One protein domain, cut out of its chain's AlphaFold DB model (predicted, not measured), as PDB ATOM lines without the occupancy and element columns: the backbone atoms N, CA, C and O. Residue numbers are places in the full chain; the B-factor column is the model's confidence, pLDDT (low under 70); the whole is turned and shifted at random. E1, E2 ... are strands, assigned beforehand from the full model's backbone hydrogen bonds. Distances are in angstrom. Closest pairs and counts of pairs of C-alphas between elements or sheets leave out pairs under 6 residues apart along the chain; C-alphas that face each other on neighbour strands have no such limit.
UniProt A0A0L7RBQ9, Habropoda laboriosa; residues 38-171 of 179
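This is residues 38 to 171 of the 179 residues of a protein of Habropoda laboriosa (UniProt A0A0L7RBQ9). With little regular structure, this domain is a strongly twisted parallel sheet, E2 E1 E3 E4 E5, amid long loops, and an arm holding E6 reaches away from it. The 134 printed residues include 27 in six named strands, E1 to E6 in order, and no named helix: all strand. It is only just compact, close to loose, with radius of gyration of the C-alphas 17.0 A and spans of 55 by 39 by 27 A.

Find C-alpha 42 at (35.364, -43.953, -34.702), where E1, residues 42 to 46, begins, 13.4 A long. Next come E2, 72 to 75; E3, 88 to 92, 13.3 A; E4, 110 to 115, 15.6 A; E5, 135 to 138; and E6, 160 to 162, ending at C-alpha 162 (11.351, -53.135, -51.828).

Look for N 44 and O 73, 2.9 A, between E1 and E2; N 90 and O 45, 2.8 A, between E3 and E1; N 112 and O 89, 2.8 A, between E4 and E3; N 137 and O 113, 2.8 A, between E5 and E4. E6 pairs with no named strand; residues 152 to 153 pair antiparallel with it.

The farthest C-alphas, Asn 82 and Ser 171, are 55.2 A apart. The printed part has no cut, its five links are long, and residues 38 to 39 are under pLDDT 70.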
ATOM      1  N   ASN A  38      43.440 -47.896 -37.659       56.28
ATOM      2  CA  ASN A  38      43.696 -47.101 -36.471       56.28
ATOM      3  C   ASN A  38      42.838 -47.677 -35.331       56.28
ATOM      4  O   ASN A  38      41.618 -47.564 -35.391       56.28
ATOM      5  N   ASP A  39      43.480 -48.280 -34.325       63.69
ATOM      6  CA  ASP A  39      42.882 -48.956 -33.154       63.69
ATOM      7  C   ASP A  39      41.933 -48.037 -32.348       63.69
ATOM      8  O   ASP A  39      41.180 -48.447 -31.467       63.69
ATOM      9  N   GLN A  40      41.929 -46.747 -32.676       82.19
ATOM     10  CA  GLN A  40      41.020 -45.768 -32.118       82.19
ATOM     11  C   GLN A  40      39.591 -45.901 -32.675       82.19
ATOM     12  O   GLN A  40      39.349 -45.719 -33.872       82.19
ATOM     13  N   ALA A  41      38.632 -46.066 -31.758       89.88
ATOM     14  CA  ALA A  41      37.201 -46.028 -32.047       89.88
ATOM     15  C   ALA A  41      36.788 -44.786 -32.854       89.88
ATOM     16  O   ALA A  41      37.164 -43.651 -32.521       89.88
ATOM     17  N   LYS A  42      35.964 -45.007 -33.882       94.94
ATOM     18  CA  LYS A  42      35.364 -43.953 -34.702       94.94
ATOM     19  C   LYS A  42      34.337 -43.173 -33.902       94.94
ATOM     20  O   LYS A  42      33.485 -43.766 -33.248       94.94
ATOM     21  N   LYS A  43      34.385 -41.845 -33.958       97.12
ATOM     22  CA  LYS A  43      33.478 -40.981 -33.188       97.12
ATOM     23  C   LYS A  43      32.437 -40.344 -34.097       97.12
ATOM     24  O   LYS A  43      32.787 -39.646 -35.050       97.12
ATOM     25  N   ILE A  44      31.167 -40.542 -33.768       98.12
ATOM     26  CA  ILE A  44      30.022 -40.001 -34.504       98.12
ATOM     27  C   ILE A  44      29.302 -38.996 -33.607       98.12
ATOM     28  O   ILE A  44      28.889 -39.334 -32.497       98.12
ATOM     29  N   LEU A  45      29.156 -37.761 -34.084       98.50
ATOM     30  CA  LEU A  45      28.434 -36.705 -33.380       98.50
ATOM     31  C   LEU A  45      27.058 -36.480 -34.004       98.50
ATOM     32  O   LEU A  45      26.950 -36.172 -35.189       98.50
ATOM     33  N   TYR A  46      26.015 -36.541 -33.192       98.50
ATOM     34  CA  TYR A  46      24.700 -36.000 -33.509       98.50
ATOM     35  C   TYR A  46      24.725 -34.501 -33.208       98.50
ATOM     36  O   TYR A  46      24.764 -34.094 -32.048       98.50
ATOM     37  N   TRP A  47      24.791 -33.656 -34.242       98.00
ATOM     38  CA  TRP A  47      24.974 -32.219 -34.030       98.00
ATOM     39  C   TRP A  47      23.745 -31.581 -33.392       98.00
ATOM     40  O   TRP A  47      23.854 -30.844 -32.415       98.00
ATOM     41  N   ASN A  48      22.572 -31.854 -33.950       97.00
ATOM     42  CA  ASN A  48      21.279 -31.350 -33.507       97.00
ATOM     43  C   ASN A  48      20.322 -32.518 -33.235       97.00
ATOM     44  O   ASN A  48      20.698 -33.675 -33.352       97.00
ATOM     45  N   ARG A  49      19.081 -32.228 -32.841       95.88
ATOM     46  CA  ARG A  49      18.070 -33.270 -32.622       95.88
ATOM     47  C   ARG A  49      17.398 -33.662 -33.932       95.88
ATOM     48  O   ARG A  49      17.124 -32.807 -34.773       95.88
ATOM     49  N   MET A  50      17.069 -34.940 -34.057       94.06
ATOM     50  CA  MET A  50      16.154 -35.461 -35.058       94.06
ATOM     51  C   MET A  50      14.732 -35.420 -34.501       94.06
ATOM     52  O   MET A  50      14.314 -36.312 -33.763       94.06
ATOM     53  N   TYR A  51      13.989 -34.372 -34.859       91.06
ATOM     54  CA  TYR A  51      12.685 -34.067 -34.266       91.06
ATOM     55  C   TYR A  51      12.798 -33.883 -32.741       91.06
ATOM     56  O   TYR A  51      13.349 -32.884 -32.278       91.06
ATOM     57  N   ASP A  52      12.279 -34.831 -31.966       92.56
ATOM     58  CA  ASP A  52      12.292 -34.879 -30.507       92.56
ATOM     59  C   ASP A  52      13.430 -35.733 -29.926       92.56
ATOM     60  O   ASP A  52      13.598 -35.761 -28.709       92.56
ATOM     61  N   ASP A  53      14.240 -36.378 -30.771       96.31
ATOM     62  CA  ASP A  53      15.265 -37.334 -30.351       96.31
ATOM     63  C   ASP A  53      16.693 -36.824 -30.609       96.31
ATOM     64  O   ASP A  53      17.049 -36.436 -31.720       96.31
ATOM     65  N   GLU A  54      17.543 -36.838 -29.583       96.38
ATOM     66  CA  GLU A  54      18.950 -36.411 -29.682       96.38
ATOM     67  C   GLU A  54      19.889 -37.491 -30.231       96.38
ATOM     68  O   GLU A  54      21.021 -37.198 -30.600       96.38
ATOM     69  N   THR A  55      19.412 -38.731 -30.343       96.38
ATOM     70  CA  THR A  55      20.201 -39.895 -30.767       96.38
ATOM     71  C   THR A  55      19.870 -40.381 -32.174       96.38
ATOM     72  O   THR A  55      20.277 -41.475 -32.563       96.38
ATOM     73  N   PHE A  56      19.079 -39.609 -32.926       95.06
ATOM     74  CA  PHE A  56      18.579 -39.984 -34.251       95.06
ATOM     75  C   PHE A  56      17.839 -41.334 -34.249       95.06
ATOM     76  O   PHE A  56      17.766 -42.022 -35.262       95.06
ATOM     77  N   ARG A  57      17.287 -41.748 -33.105       93.62
ATOM     78  CA  ARG A  57      16.688 -43.072 -32.862       93.62
ATOM     79  C   ARG A  57      17.648 -44.243 -33.110       93.62
ATOM     80  O   ARG A  57      17.201 -45.383 -33.204       93.62
ATOM     81  N   MET A  58      18.949 -43.971 -33.216       93.12
ATOM     82  CA  MET A  58      20.009 -44.970 -33.358       93.12
ATOM     83  C   MET A  58      20.562 -45.380 -31.987       93.12
ATOM     84  O   MET A  58      21.002 -46.511 -31.812       93.12
ATOM     85  N   GLY A  59      20.493 -44.483 -30.998       95.44
ATOM     86  CA  GLY A  59      21.038 -44.681 -29.656       95.44
ATOM     87  C   GLY A  59      22.385 -43.979 -29.445       95.44
ATOM     88  O   GLY A  59      22.884 -43.264 -30.316       95.44
ATOM     89  N   LYS A  60      22.963 -44.164 -28.253       96.81
ATOM     90  CA  LYS A  60      24.174 -43.480 -27.773       96.81
ATOM     91  C   LYS A  60      25.188 -44.481 -27.220       96.81
ATOM     92  O   LYS A  60      24.810 -45.441 -26.554       96.81
ATOM     93  N   GLY A  61      26.469 -44.216 -27.456       96.38
ATOM     94  CA  GLY A  61      27.599 -45.046 -27.057       96.38
ATOM     95  C   GLY A  61      28.009 -46.051 -28.133       96.38
ATOM     96  O   GLY A  61      27.941 -45.763 -29.329       96.38
ATOM     97  N   GLU A  62      28.433 -47.234 -27.695       95.31
ATOM     98  CA  GLU A  62      28.912 -48.343 -28.532       95.31
ATOM     99  C   GLU A  62      27.739 -49.180 -29.080       95.31
ATOM    100  O   GLU A  62      27.553 -50.358 -28.777       95.31
ATOM    101  N   ILE A  63      26.881 -48.540 -29.875       94.19
ATOM    102  CA  ILE A  63      25.633 -49.137 -30.386       94.19
ATOM    103  C   ILE A  63      25.828 -50.034 -31.619       94.19
ATOM    104  O   ILE A  63      24.879 -50.665 -32.070       94.19
ATOM    105  N   PHE A  64      27.045 -50.112 -32.162       93.00
ATOM    106  CA  PHE A  64      27.342 -50.755 -33.451       93.00
ATOM    107  C   PHE A  64      27.887 -52.188 -33.322       93.00
ATOM    108  O   PHE A  64      28.513 -52.695 -34.245       93.00
ATOM    109  N   HIS A  65      27.665 -52.863 -32.190       90.00
ATOM    110  CA  HIS A  65      28.210 -54.201 -31.914       90.00
ATOM    111  C   HIS A  65      27.787 -55.277 -32.933       90.00
ATOM    112  O   HIS A  65      28.563 -56.192 -33.196       90.00
ATOM    113  N   ASP A  66      26.609 -55.131 -33.547       89.88
ATOM    114  CA  ASP A  66      26.097 -56.039 -34.584       89.88
ATOM    115  C   ASP A  66      26.470 -55.610 -36.020       89.88
ATOM    116  O   ASP A  66      26.040 -56.227 -37.000       89.88
ATOM    117  N   CYS A  67      27.248 -54.535 -36.184       89.00
ATOM    118  CA  CYS A  67      27.679 -54.042 -37.489       89.00
ATOM    119  C   CYS A  67      29.036 -54.643 -37.901       89.00
ATOM    120  O   CYS A  67      29.878 -54.904 -37.045       89.00
ATOM    121  N   PRO A  68      29.310 -54.791 -39.217       90.81
ATOM    122  CA  PRO A  68      30.621 -55.239 -39.701       90.81
ATOM    123  C   PRO A  68      31.788 -54.374 -39.210       90.81
ATOM    124  O   PRO A  68      32.887 -54.879 -39.015       90.81
ATOM    125  N   VAL A  69      31.533 -53.076 -39.007       89.69
ATOM    126  CA  VAL A  69      32.430 -52.142 -38.322       89.69
ATOM    127  C   VAL A  69      31.759 -51.755 -37.011       89.69
ATOM    128  O   VAL A  69      30.759 -51.038 -37.016       89.69
ATOM    129  N   SER A  70      32.297 -52.256 -35.903       91.88
ATOM    130  CA  SER A  70      31.686 -52.131 -34.577       91.88
ATOM    131  C   SER A  70      32.437 -51.201 -33.625       91.88
ATOM    132  O   SER A  70      31.856 -50.757 -32.636       91.88
ATOM    133  N   ASN A  71      33.693 -50.855 -33.933       94.19
ATOM    134  CA  ASN A  71      34.532 -49.958 -33.131       94.19
ATOM    135  C   ASN A  71      34.141 -48.480 -33.334       94.19
ATOM    136  O   ASN A  71      34.915 -47.664 -33.842       94.19
ATOM    137  N   CYS A  72      32.898 -48.152 -32.986       94.69
ATOM    138  CA  CYS A  72      32.273 -46.853 -33.193       94.69
ATOM    139  C   CYS A  72      31.572 -46.391 -31.910       94.69
ATOM    140  O   CYS A  72      30.872 -47.166 -31.260       94.69
ATOM    141  N   TYR A  73      31.691 -45.105 -31.594       96.75
ATOM    142  CA  TYR A  73      31.017 -44.456 -30.476       96.75
ATOM    143  C   TYR A  73      30.184 -43.279 -30.987       96.75
ATOM    144  O   TYR A  73      30.728 -42.323 -31.547       96.75
ATOM    145  N   ALA A  74      28.868 -43.333 -30.784       97.75
ATOM    146  CA  ALA A  74      27.956 -42.260 -31.167       97.75
ATOM    147  C   ALA A  74      27.494 -41.433 -29.966       97.75
ATOM    148  O   ALA A  74      27.190 -41.973 -28.902       97.75
ATOM    149  N   THR A  75      27.401 -40.116 -30.118       98.31
ATOM    150  CA  THR A  75      26.933 -39.238 -29.044       98.31
ATOM    151  C   THR A  75      26.349 -37.939 -29.572       98.31
ATOM    152  O   THR A  75      26.727 -37.466 -30.630       98.31
ATOM    153  N   ASP A  76      25.467 -37.331 -28.790       98.12
ATOM    154  CA  ASP A  76      24.945 -35.966 -28.940       98.12
ATOM    155  C   ASP A  76      25.743 -34.910 -28.143       98.12
ATOM    156  O   ASP A  76      25.532 -33.706 -28.282       98.12
ATOM    157  N   ASP A  77      26.692 -35.346 -27.305       97.94
ATOM    158  CA  ASP A  77      27.506 -34.460 -26.484       97.94
ATOM    159  C   ASP A  77      28.646 -33.869 -27.319       97.94
ATOM    160  O   ASP A  77      29.682 -34.497 -27.557       97.94
ATOM    161  N   ARG A  78      28.463 -32.614 -27.732       97.19
ATOM    162  CA  ARG A  78      29.444 -31.847 -28.513       97.19
ATOM    163  C   ARG A  78      30.773 -31.618 -27.780       97.19
ATOM    164  O   ARG A  78      31.739 -31.228 -28.431       97.19
ATOM    165  N   ASN A  79      30.829 -31.834 -26.462       96.75
ATOM    166  CA  ASN A  79      32.032 -31.679 -25.637       96.75
ATOM    167  C   ASN A  79      32.703 -33.013 -25.284       96.75
ATOM    168  O   ASN A  79      33.719 -33.011 -24.589       96.75
ATOM    169  N   TYR A  80      32.172 -34.143 -25.760       96.81
ATOM    170  CA  TYR A  80      32.743 -35.467 -25.499       96.81
ATOM    171  C   TYR A  80      34.197 -35.599 -25.991       96.81
ATOM    172  O   TYR A  80      35.016 -36.286 -25.383       96.81
ATOM    173  N   ALA A  81      34.533 -34.922 -27.091       95.62
ATOM    174  CA  ALA A  81      35.878 -34.833 -27.646       95.62
ATOM    175  C   ALA A  81      36.091 -33.456 -28.291       95.62
ATOM    176  O   ALA A  81      35.155 -32.662 -28.407       95.62
ATOM    177  N   ASN A  82      37.315 -33.171 -28.748       97.00
ATOM    178  CA  ASN A  82      37.523 -32.012 -29.608       97.00
ATOM    179  C   ASN A  82      36.669 -32.170 -30.873       97.00
ATOM    180  O   ASN A  82      36.629 -33.241 -31.478       97.00
ATOM    181  N   LEU A  83      36.003 -31.091 -31.282       96.88
ATOM    182  CA  LEU A  83      35.119 -31.073 -32.440       96.88
ATOM    183  C   LEU A  83      35.790 -31.618 -33.707       96.88
ATOM    184  O   LEU A  83      35.130 -32.286 -34.493       96.88
ATOM    185  N   THR A  84      37.090 -31.379 -33.897       97.06
ATOM    186  CA  THR A  84      37.841 -31.855 -35.073       97.06
ATOM    187  C   THR A  84      38.209 -33.338 -35.038       97.06
ATOM    188  O   THR A  84      38.682 -33.855 -36.051       97.06
ATOM    189  N   ASP A  85      38.006 -34.005 -33.899       96.50
ATOM    190  CA  ASP A  85      38.353 -35.414 -33.681       96.50
ATOM    191  C   ASP A  85      37.174 -36.359 -33.952       96.50
ATOM    192  O   ASP A  85      37.339 -37.575 -33.880       96.50
ATOM    193  N   PHE A  86      35.982 -35.823 -34.233       97.62
ATOM    194  CA  PHE A  86      34.852 -36.627 -34.693       97.62
ATOM    195  C   PHE A  86      35.057 -37.045 -36.149       97.62
ATOM    196  O   PHE A  86      35.300 -36.190 -36.998       97.62
ATOM    197  N   ASP A  87      34.920 -38.331 -36.461       97.25
ATOM    198  CA  ASP A  87      35.039 -38.845 -37.830       97.25
ATOM    199  C   ASP A  87      33.811 -38.483 -38.680       97.25
ATOM    200  O   ASP A  87      33.944 -38.198 -39.872       97.25
ATOM    201  N   ALA A  88      32.622 -38.450 -38.070       97.69
ATOM    202  CA  ALA A  88      31.383 -38.046 -38.727       97.69
ATOM    203  C   ALA A  88      30.527 -37.147 -37.827       97.69
ATOM    204  O   ALA A  88      30.473 -37.332 -36.610       97.69
ATOM    205  N   ILE A  89      29.834 -36.189 -38.439       98.44
ATOM    206  CA  ILE A  89      28.872 -35.307 -37.778       98.44
ATOM    207  C   ILE A  89      27.567 -35.334 -38.573       98.44
ATOM    208  O   ILE A  89      27.552 -35.018 -39.763       98.44
ATOM    209  N   LEU A  90      26.476 -35.719 -37.918       98.31
ATOM    210  CA  LEU A  90      25.147 -35.844 -38.505       98.31
ATOM    211  C   LEU A  90      24.313 -34.605 -38.190       98.31
ATOM    212  O   LEU A  90      24.263 -34.151 -37.045       98.31
ATOM    213  N   PHE A  91      23.619 -34.102 -39.206       97.62
ATOM    214  CA  PHE A  91      22.750 -32.939 -39.099       97.62
ATOM    215  C   PHE A  91      21.366 -33.265 -39.646       97.62
ATOM    216  O   PHE A  91      21.227 -33.549 -40.832       97.62
ATOM    217  N   HIS A  92      20.345 -33.192 -38.800       96.12
ATOM    218  CA  HIS A  92      18.952 -33.343 -39.204       96.12
ATOM    219  C   HIS A  92      18.423 -32.052 -39.836       96.12
ATOM    220  O   HIS A  92      18.594 -30.968 -39.267       96.12
ATOM    221  N   GLU A  93      17.753 -32.169 -40.982       93.25
ATOM    222  CA  GLU A  93      17.307 -31.074 -41.843       93.25
ATOM    223  C   GLU A  93      16.372 -30.084 -41.144       93.25
ATOM    224  O   GLU A  93      16.494 -28.877 -41.341       93.25
ATOM    225  N   VAL A  94      15.452 -30.583 -40.314       90.88
ATOM    226  CA  VAL A  94      14.398 -29.754 -39.698       90.88
ATOM    227  C   VAL A  94      14.968 -28.804 -38.647       90.88
ATOM    228  O   VAL A  94      14.427 -27.725 -38.420       90.88
ATOM    229  N   ASN A  95      16.064 -29.200 -38.005       90.06
ATOM    230  CA  ASN A  95      16.656 -28.494 -36.875       90.06
ATOM    231  C   ASN A  95      17.981 -27.818 -37.255       90.06
ATOM    232  O   ASN A  95      18.815 -27.569 -36.384       90.06
ATOM    233  N   LEU A  96      18.214 -27.579 -38.548       92.44
ATOM    234  CA  LEU A  96      19.360 -26.806 -39.014       92.44
ATOM    235  C   LEU A  96      19.190 -25.332 -38.643       92.44
ATOM    236  O   LEU A  96      18.196 -24.701 -39.000       92.44
ATOM    237  N   ASP A  97      20.197 -24.774 -37.981       92.94
ATOM    238  CA  ASP A  97      20.260 -23.358 -37.632       92.94
ATOM    239  C   ASP A  97      21.575 -22.766 -38.142       92.94
ATOM    240  O   ASP A  97      22.665 -23.250 -37.838       92.94
ATOM    241  N   VAL A  98      21.467 -21.715 -38.955       92.31
ATOM    242  CA  VAL A  98      22.619 -21.025 -39.552       92.31
ATOM    243  C   VAL A  98      23.537 -20.408 -38.498       92.31
ATOM    244  O   VAL A  98      24.717 -20.204 -38.784       92.31
ATOM    245  N   TRP A  99      23.019 -20.139 -37.298       94.31
ATOM    246  CA  TRP A  99      23.772 -19.603 -36.167       94.31
ATOM    247  C   TRP A  99      24.404 -20.691 -35.291       94.31
ATOM    248  O   TRP A  99      25.306 -20.390 -34.507       94.31
ATOM    249  N   ASP A 100      23.978 -21.946 -35.445       95.19
ATOM    250  CA  ASP A 100      24.475 -23.099 -34.695       95.19
ATOM    251  C   ASP A 100      25.264 -24.050 -35.598       95.19
ATOM    252  O   ASP A 100      24.869 -25.185 -35.873       95.19
ATOM    253  N   GLN A 101      26.406 -23.565 -36.083       92.38
ATOM    254  CA  GLN A 101      27.317 -24.341 -36.920       92.38
ATOM    255  C   GLN A 101      28.587 -24.741 -36.156       92.38
ATOM    256  O   GLN A 101      29.039 -24.007 -35.266       92.38
ATOM    257  N   PRO A 102      29.211 -25.880 -36.510       94.56
ATOM    258  CA  PRO A 102      30.497 -26.263 -35.951       94.56
ATOM    259  C   PRO A 102      31.545 -25.176 -36.196       94.56
ATOM    260  O   PRO A 102      31.800 -24.777 -37.329       94.56
ATOM    261  N   ARG A 103      32.176 -24.696 -35.118       93.56
ATOM    262  CA  ARG A 103      33.141 -23.581 -35.176       93.56
ATOM    263  C   ARG A 103      34.482 -23.959 -35.807       93.56
ATOM    264  O   ARG A 103      35.259 -23.080 -36.161       93.56
ATOM    265  N   ALA A 104      34.763 -25.253 -35.907       94.50
ATOM    266  CA  ALA A 104      35.952 -25.802 -36.534       94.50
ATOM    267  C   ALA A 104      35.569 -27.064 -37.308       94.50
ATOM    268  O   ALA A 104      34.669 -27.794 -36.896       94.50
ATOM    269  N   ARG A 105      36.271 -27.309 -38.415       94.25
ATOM    270  CA  ARG A 105      36.094 -28.493 -39.252       94.25
ATOM    271  C   ARG A 105      37.450 -29.003 -39.711       94.25
ATOM    272  O   ARG A 105      38.243 -28.244 -40.265       94.25
ATOM    273  N   SER A 106      37.697 -30.287 -39.504       95.69
ATOM    274  CA  SER A 106      38.844 -30.996 -40.068       95.69
ATOM    275  C   SER A 106      38.488 -31.568 -41.452       95.69
ATOM    276  O   SER A 106      37.368 -32.048 -41.641       95.69
ATOM    277  N   PRO A 107      39.422 -31.583 -42.426       94.31
ATOM    278  CA  PRO A 107      39.195 -32.192 -43.741       94.31
ATOM    279  C   PRO A 107      38.890 -33.694 -43.706       94.31
ATOM    280  O   PRO A 107      38.443 -34.246 -44.704       94.31
ATOM    281  N   LYS A 108      39.163 -34.365 -42.580       94.62
ATOM    282  CA  LYS A 108      38.894 -35.797 -42.398       94.62
ATOM    283  C   LYS A 108      37.451 -36.090 -41.972       94.62
ATOM    284  O   LYS A 108      37.056 -37.250 -41.999       94.62
ATOM    285  N   GLN A 109      36.698 -35.073 -41.544       96.50
ATOM    286  CA  GLN A 109      35.354 -35.261 -41.004       96.50
ATOM    287  C   GLN A 109      34.319 -35.350 -42.116       96.50
ATOM    288  O   GLN A 109      34.308 -34.527 -43.035       96.50
ATOM    289  N   TRP A 110      33.392 -36.285 -41.962       97.75
ATOM    290  CA  TRP A 110      32.225 -36.413 -42.819       97.75
ATOM    291  C   TRP A 110      31.047 -35.653 -42.233       97.75
ATOM    292  O   TRP A 110      30.529 -36.005 -41.177       97.75
ATOM    293  N   TYR A 111      30.608 -34.603 -42.922       98.19
ATOM    294  CA  TYR A 111      29.377 -33.904 -42.566       98.19
ATOM    295  C   TYR A 111      28.230 -34.567 -43.316       98.19
ATOM    296  O   TYR A 111      28.174 -34.504 -44.546       98.19
ATOM    297  N   VAL A 112      27.344 -35.222 -42.577       98.38
ATOM    298  CA  VAL A 112      26.254 -36.025 -43.123       98.38
ATOM    299  C   VAL A 112      24.954 -35.241 -43.010       98.38
ATOM    300  O   VAL A 112      24.490 -34.941 -41.908       98.38
ATOM    301  N   PHE A 113      24.363 -34.912 -44.157       97.44
ATOM    302  CA  PHE A 113      23.031 -34.326 -44.227       97.44
ATOM    303  C   PHE A 113      21.989 -35.423 -44.059       97.44
ATOM    304  O   PHE A 113      21.856 -36.300 -44.915       97.44
ATOM    305  N   VAL A 114      21.246 -35.372 -42.962       97.12
ATOM    306  CA  VAL A 114      20.220 -36.353 -42.640       97.12
ATOM    307  C   VAL A 114      18.857 -35.781 -42.973       97.12
ATOM    308  O   VAL A 114      18.536 -34.677 -42.539       97.12
ATOM    309  N   LYS A 115      18.058 -36.541 -43.725       93.94
ATOM    310  CA  LYS A 115      16.681 -36.170 -44.051       93.94
ATOM    311  C   LYS A 115      15.757 -37.367 -44.067       93.94
ATOM    312  O   LYS A 115      15.903 -38.260 -44.899       93.94
ATOM    313  N   MET A 116      14.733 -37.325 -43.226       93.19
ATOM    314  CA  MET A 116      13.685 -38.348 -43.225       93.19
ATOM    315  C   MET A 116      12.305 -37.776 -43.548       93.19
ATOM    316  O   MET A 116      11.414 -38.534 -43.931       93.19
ATOM    317  N   ALA A 117      12.107 -36.459 -43.488       88.50
ATOM    318  CA  ALA A 117      10.823 -35.866 -43.830       88.50
ATOM    319  C   ALA A 117      10.583 -35.793 -45.347       88.50
ATOM    320  O   ALA A 117      11.482 -35.501 -46.141       88.50
ATOM    321  N   SER A 118       9.321 -35.967 -45.753       85.75
ATOM    322  CA  SER A 118       8.882 -35.643 -47.116       85.75
ATOM    323  C   SER A 118       9.152 -34.164 -47.425       85.75
ATOM    324  O   SER A 118       8.829 -33.319 -46.585       85.75
ATOM    325  N   PRO A 119       9.656 -33.808 -48.628       83.88
ATOM    326  CA  PRO A 119       9.903 -32.417 -49.020       83.88
ATOM    327  C   PRO A 119       8.649 -31.537 -48.976       83.88
ATOM    328  O   PRO A 119       8.772 -30.326 -48.889       83.88
ATOM    329  N   TYR A 120       7.453 -32.127 -49.024       86.75
ATOM    330  CA  TYR A 120       6.200 -31.385 -48.891       86.75
ATOM    331  C   TYR A 120       5.967 -30.847 -47.465       86.75
ATOM    332  O   TYR A 120       5.287 -29.842 -47.290       86.75
ATOM    333  N   ASN A 121       6.527 -31.506 -46.446       84.69
ATOM    334  CA  ASN A 121       6.247 -31.221 -45.035       84.69
ATOM    335  C   ASN A 121       7.285 -30.307 -44.372       84.69
ATOM    336  O   ASN A 121       7.112 -29.934 -43.213       84.69
ATOM    337  N   VAL A 122       8.374 -29.984 -45.068       84.75
ATOM    338  CA  VAL A 122       9.491 -29.212 -44.517       84.75
ATOM    339  C   VAL A 122       9.809 -28.031 -45.413       84.75
ATOM    340  O   VAL A 122       9.691 -28.106 -46.634       84.75
ATOM    341  N   GLN A 123      10.215 -26.926 -44.796       85.00
ATOM    342  CA  GLN A 123      10.696 -25.779 -45.554       85.00
ATOM    343  C   GLN A 123      12.009 -26.135 -46.265       85.00
ATOM    344  O   GLN A 123      12.764 -26.981 -45.772       85.00
ATOM    345  N   PRO A 124      12.305 -25.499 -47.411       85.50
ATOM    346  CA  PRO A 124      13.607 -25.628 -48.044       85.50
ATOM    347  C   PRO A 124      14.732 -25.284 -47.064       85.50
ATOM    348  O   PRO A 124      14.630 -24.324 -46.298       85.50
ATOM    349  N   VAL A 125      15.815 -26.062 -47.111       88.38
ATOM    350  CA  VAL A 125      17.028 -25.771 -46.343       88.38
ATOM    351  C   VAL A 125      17.587 -24.424 -46.800       88.38
ATOM    352  O   VAL A 125      17.562 -24.098 -47.987       88.38
ATOM    353  N   ASN A 126      18.078 -23.627 -45.852       90.69
ATOM    354  CA  ASN A 126      18.675 -22.332 -46.152       90.69
ATOM    355  C   ASN A 126      19.893 -22.503 -47.083       90.69
ATOM    356  O   ASN A 126      20.757 -23.336 -46.811       90.69
ATOM    357  N   TYR A 127      19.986 -21.684 -48.137       91.62
ATOM    358  CA  TYR A 127      21.083 -21.716 -49.115       91.62
ATOM    359  C   TYR A 127      22.475 -21.548 -48.479       91.62
ATOM    360  O   TYR A 127      23.474 -21.974 -49.045       91.62
ATOM    361  N   LEU A 128      22.564 -20.980 -47.271       92.06
ATOM    362  CA  LEU A 128      23.809 -20.881 -46.501       92.06
ATOM    363  C   LEU A 128      24.405 -22.242 -46.098       92.06
ATOM    364  O   LEU A 128      25.551 -22.295 -45.657       92.06
ATOM    365  N   PHE A 129      23.646 -23.332 -46.232       92.56
ATOM    366  CA  PHE A 129      24.139 -24.696 -46.041       92.56
ATOM    367  C   PHE A 129      24.612 -25.372 -47.336       92.56
ATOM    368  O   PHE A 129      25.076 -26.516 -47.291       92.56
ATOM    369  N   GLU A 130      24.509 -24.708 -48.490       91.12
ATOM    370  CA  GLU A 130      24.988 -25.256 -49.758       91.12
ATOM    371  C   GLU A 130      26.495 -25.541 -49.700       91.12
ATOM    372  O   GLU A 130      27.296 -24.709 -49.281       91.12
ATOM    373  N   GLY A 131      26.884 -26.750 -50.111       91.88
ATOM    374  CA  GLY A 131      28.282 -27.191 -50.099       91.88
ATOM    375  C   GLY A 131      28.841 -27.571 -48.721       91.88
ATOM    376  O   GLY A 131      30.003 -27.969 -48.637       91.88
ATOM    377  N   ASN A 132      28.049 -27.510 -47.643       93.06
ATOM    378  CA  ASN A 132      28.551 -27.836 -46.303       93.06
ATOM    379  C   ASN A 132      28.667 -29.343 -46.042       93.06
ATOM    380  O   ASN A 132      29.508 -29.754 -45.239       93.06
ATOM    381  N   PHE A 133      27.870 -30.170 -46.717       96.56
ATOM    382  CA  PHE A 133      27.782 -31.608 -46.456       96.56
ATOM    383  C   PHE A 133      28.597 -32.432 -47.458       96.56
ATOM    384  O   PHE A 133      28.687 -32.085 -48.633       96.56
ATOM    385  N   ASN A 134      29.199 -33.522 -46.978       97.62
ATOM    386  CA  ASN A 134      29.956 -34.477 -47.792       97.62
ATOM    387  C   ASN A 134      29.095 -35.635 -48.287       97.62
ATOM    388  O   ASN A 134      29.355 -36.156 -49.363       97.62
ATOM    389  N   ALA A 135      28.136 -36.060 -47.467       98.00
ATOM    390  CA  ALA A 135      27.308 -37.224 -47.726       98.00
ATOM    391  C   ALA A 135      25.856 -36.949 -47.340       98.00
ATOM    392  O   ALA A 135      25.558 -36.106 -46.486       98.00
ATOM    393  N   THR A 136      24.963 -37.706 -47.954       97.50
ATOM    394  CA  THR A 136      23.526 -37.695 -47.711       97.50
ATOM    395  C   THR A 136      23.095 -38.988 -47.031       97.50
ATOM    396  O   THR A 136      23.480 -40.082 -47.440       97.50
ATOM    397  N   MET A 137      22.274 -38.868 -45.989       97.81
ATOM    398  CA  MET A 137      21.620 -39.994 -45.331       97.81
ATOM    399  C   MET A 137      20.110 -39.771 -45.311       97.81
ATOM    400  O   MET A 137      19.587 -39.028 -44.479       97.81
ATOM    401  N   THR A 138      19.403 -40.363 -46.274       95.88
ATOM    402  CA  THR A 138      17.973 -40.090 -46.472       95.88
ATOM    403  C   THR A 138      17.194 -41.325 -46.911       95.88
ATOM    404  O   THR A 138      17.775 -42.349 -47.265       95.88
ATOM    405  N   TYR A 139      15.863 -41.220 -46.942       93.62
ATOM    406  CA  TYR A 139      14.998 -42.279 -47.470       93.62
ATOM    407  C   TYR A 139      15.077 -42.457 -48.998       93.62
ATOM    408  O   TYR A 139      14.508 -43.421 -49.521       93.62
ATOM    409  N   TYR A 140      15.742 -41.552 -49.725       93.00
ATOM    410  CA  TYR A 140      15.991 -41.714 -51.156       93.00
ATOM    411  C   TYR A 140      17.053 -42.792 -51.401       93.00
ATOM    412  O   TYR A 140      18.094 -42.817 -50.743       93.00
ATOM    413  N   LEU A 141      16.792 -43.680 -52.364       93.38
ATOM    414  CA  LEU A 141      17.635 -44.854 -52.637       93.38
ATOM    415  C   LEU A 141      18.955 -44.525 -53.336       93.38
ATOM    416  O   LEU A 141      19.836 -45.375 -53.386       93.38
ATOM    417  N   ASP A 142      19.080 -43.314 -53.868       94.50
ATOM    418  CA  ASP A 142      20.284 -42.758 -54.482       94.50
ATOM    419  C   ASP A 142      21.106 -41.885 -53.514       94.50
ATOM    420  O   ASP A 142      22.060 -41.240 -53.943       94.50
ATOM    421  N   SER A 143      20.772 -41.878 -52.217       96.44
ATOM    422  CA  SER A 143      21.623 -41.258 -51.186       96.44
ATOM    423  C   SER A 143      22.923 -42.039 -51.004       96.44
ATOM    424  O   SER A 143      22.940 -43.260 -51.170       96.44
ATOM    425  N   ASP A 144      23.979 -41.368 -50.541       97.69
ATOM    426  CA  ASP A 144      25.246 -42.026 -50.182       97.69
ATOM    427  C   ASP A 144      25.035 -43.099 -49.100       97.69
ATOM    428  O   ASP A 144      25.649 -44.166 -49.134       97.69
ATOM    429  N   ILE A 145      24.132 -42.820 -48.151       96.56
ATOM    430  CA  ILE A 145      23.714 -43.728 -47.082       96.56
ATOM    431  C   ILE A 145      22.180 -43.848 -47.104       96.56
ATOM    432  O   ILE A 145      21.476 -43.024 -46.516       96.56
ATOM    433  N   PRO A 146      21.613 -44.862 -47.776       95.06
ATOM    434  CA  PRO A 146      20.167 -45.053 -47.794       95.06
ATOM    435  C   PRO A 146      19.627 -45.412 -46.401       95.06
ATOM    436  O   PRO A 146      19.959 -46.458 -45.843       95.06
ATOM    437  N   TRP A 147      18.741 -44.577 -45.859       94.69
ATOM    438  CA  TRP A 147      18.029 -44.826 -44.606       94.69
ATOM    439  C   TRP A 147      16.543 -45.038 -44.874       94.69
ATOM    440  O   TRP A 147      15.722 -44.125 -44.876       94.69
ATOM    441  N   THR A 148      16.182 -46.284 -45.145       92.81
ATOM    442  CA  THR A 148      14.834 -46.638 -45.593       92.81
ATOM    443  C   THR A 148      13.901 -46.898 -44.414       92.81
ATOM    444  O   THR A 148      14.314 -47.492 -43.422       92.81
ATOM    445  N   TYR A 149      12.619 -46.553 -44.552       91.12
ATOM    446  CA  TYR A 149      11.598 -46.791 -43.518       91.12
ATOM    447  C   TYR A 149      11.323 -48.269 -43.213       91.12
ATOM    448  O   TYR A 149      10.764 -48.595 -42.169       91.12
ATOM    449  N   GLY A 150      11.679 -49.168 -44.125       91.44
ATOM    450  CA  GLY A 150      11.482 -50.596 -43.954       91.44
ATOM    451  C   GLY A 150      11.687 -51.342 -45.257       91.44
ATOM    452  O   GLY A 150      11.971 -50.746 -46.297       91.44
ATOM    453  N   ILE A 151      11.514 -52.657 -45.182       93.62
ATOM    454  CA  ILE A 151      11.624 -53.565 -46.317       93.62
ATOM    455  C   ILE A 151      10.297 -54.281 -46.550       93.62
ATOM    456  O   ILE A 151       9.580 -54.622 -45.611       93.62
ATOM    457  N   VAL A 152       9.989 -54.542 -47.814       92.69
ATOM    458  CA  VAL A 152       8.882 -55.397 -48.234       92.69
ATOM    459  C   VAL A 152       9.480 -56.692 -48.747       92.69
ATOM    460  O   VAL A 152      10.372 -56.661 -49.597       92.69
ATOM    461  N   ARG A 153       8.987 -57.823 -48.249       92.31
ATOM    462  CA  ARG A 153       9.397 -59.151 -48.703       92.31
ATOM    463  C   ARG A 153       8.253 -59.850 -49.413       92.31
ATOM    464  O   ARG A 153       7.098 -59.715 -49.000       92.31
ATOM    465  N   ASP A 154       8.574 -60.605 -50.455       88.69
ATOM    466  CA  ASP A 154       7.622 -61.568 -50.989       88.69
ATOM    467  C   ASP A 154       7.335 -62.634 -49.929       88.69
ATOM    468  O   ASP A 154       8.232 -63.106 -49.230       88.69
ATOM    469  N   LYS A 155       6.065 -63.008 -49.782       87.75
ATOM    470  CA  LYS A 155       5.655 -63.925 -48.716       87.75
ATOM    471  C   LYS A 155       6.113 -65.363 -48.972       87.75
ATOM    472  O   LYS A 155       6.306 -66.101 -48.010       87.75
ATOM    473  N   LEU A 156       6.217 -65.781 -50.234       87.69
ATOM    474  CA  LEU A 156       6.531 -67.158 -50.610       87.69
ATOM    475  C   LEU A 156       8.042 -67.372 -50.708       87.69
ATOM    476  O   LEU A 156       8.547 -68.336 -50.139       87.69
ATOM    477  N   SER A 157       8.761 -66.481 -51.397       88.69
ATOM    478  CA  SER A 157      10.216 -66.587 -51.563       88.69
ATOM    479  C   SER A 157      11.008 -65.975 -50.404       88.69
ATOM    480  O   SER A 157      12.186 -66.284 -50.248       88.69
ATOM    481  N   ASN A 158      10.380 -65.124 -49.582       90.69
ATOM    482  CA  ASN A 158      11.028 -64.326 -48.530       90.69
ATOM    483  C   ASN A 158      12.090 -63.329 -49.054       90.69
ATOM    484  O   ASN A 158      12.824 -62.700 -48.279       90.69
ATOM    485  N   GLU A 159      12.165 -63.146 -50.372       90.69
ATOM    486  CA  GLU A 159      13.079 -62.205 -51.014       90.69
ATOM    487  C   GLU A 159      12.622 -60.762 -50.791       90.69
ATOM    488  O   GLU A 159      11.427 -60.465 -50.757       90.69
ATOM    489  N   THR A 160      13.576 -59.841 -50.650       91.19
ATOM    490  CA  THR A 160      13.285 -58.406 -50.555       91.19
ATOM    491  C   THR A 160      12.851 -57.867 -51.920       91.19
ATOM    492  O   THR A 160      13.611 -57.924 -52.881       91.19
ATOM    493  N   VAL A 161      11.647 -57.297 -51.991       92.62
ATOM    494  CA  VAL A 161      11.051 -56.692 -53.199       92.62
ATOM    495  C   VAL A 161      11.187 -55.170 -53.194       92.62
ATOM    496  O   VAL A 161      11.321 -54.543 -54.243       92.62
ATOM    497  N   ALA A 162      11.150 -54.563 -52.010       92.62
ATOM    498  CA  ALA A 162      11.351 -53.135 -51.828       92.62
ATOM    499  C   ALA A 162      12.107 -52.879 -50.513       92.62
ATOM    500  O   ALA A 162      11.986 -53.681 -49.585       92.62
ATOM    501  N   PRO A 163      12.866 -51.781 -50.408       91.56
ATOM    502  CA  PRO A 163      13.035 -50.746 -51.420       91.56
ATOM    503  C   PRO A 163      14.021 -51.168 -52.517       91.56
ATOM    504  O   PRO A 163      15.118 -51.632 -52.234       91.56
ATOM    505  N   LEU A 164      13.615 -51.001 -53.776       88.50
ATOM    506  CA  LEU A 164      14.434 -51.222 -54.969       88.50
ATOM    507  C   LEU A 164      14.044 -50.169 -56.010       88.50
ATOM    508  O   LEU A 164      12.852 -49.938 -56.213       88.50
ATOM    509  N   GLN A 165      15.026 -49.575 -56.699       85.31
ATOM    510  CA  GLN A 165      14.785 -48.542 -57.721       85.31
ATOM    511  C   GLN A 165      13.785 -49.008 -58.792       85.31
ATOM    512  O   GLN A 165      12.932 -48.247 -59.232       85.31
ATOM    513  N   ASN A 166      13.876 -50.286 -59.169       88.12
ATOM    514  CA  ASN A 166      12.994 -50.945 -60.126       88.12
ATOM    515  C   ASN A 166      12.330 -52.166 -59.473       88.12
ATOM    516  O   ASN A 166      12.547 -53.303 -59.900       88.12
ATOM    517  N   ALA A 167      11.571 -51.940 -58.396       87.50
ATOM    518  CA  ALA A 167      10.846 -53.000 -57.698       87.50
ATOM    519  C   ALA A 167       9.900 -53.747 -58.655       87.50
ATOM    520  O   ALA A 167       9.038 -53.146 -59.303       87.50
ATOM    521  N   LYS A 168      10.057 -55.072 -58.744       84.88
ATOM    522  CA  LYS A 168       9.180 -55.943 -59.534       84.88
ATOM    523  C   LYS A 168       8.123 -56.551 -58.628       84.88
ATOM    524  O   LYS A 168       8.437 -57.347 -57.749       84.88
ATOM    525  N   TRP A 169       6.871 -56.204 -58.880       84.00
ATOM    526  CA  TRP A 169       5.733 -56.738 -58.144       84.00
ATOM    527  C   TRP A 169       5.148 -57.920 -58.913       84.00
ATOM    528  O   TRP A 169       4.673 -57.749 -60.034       84.00
ATOM    529  N   SER A 170       5.170 -59.120 -58.330       78.62
ATOM    530  CA  SER A 170       4.423 -60.252 -58.888       78.62
ATOM    531  C   SER A 170       2.926 -59.974 -58.752       78.62
ATOM    532  O   SER A 170       2.461 -59.690 -57.639       78.62
ATOM    533  N   SER A 171       2.163 -60.068 -59.843       74.44
ATOM    534  CA  SER A 171       0.708 -59.957 -59.747       74.44
ATOM    535  C   SER A 171       0.139 -61.147 -58.965       74.44
ATOM    536  O   SER A 171       0.761 -62.206 -58.861       74.44
TER     537      SER A 171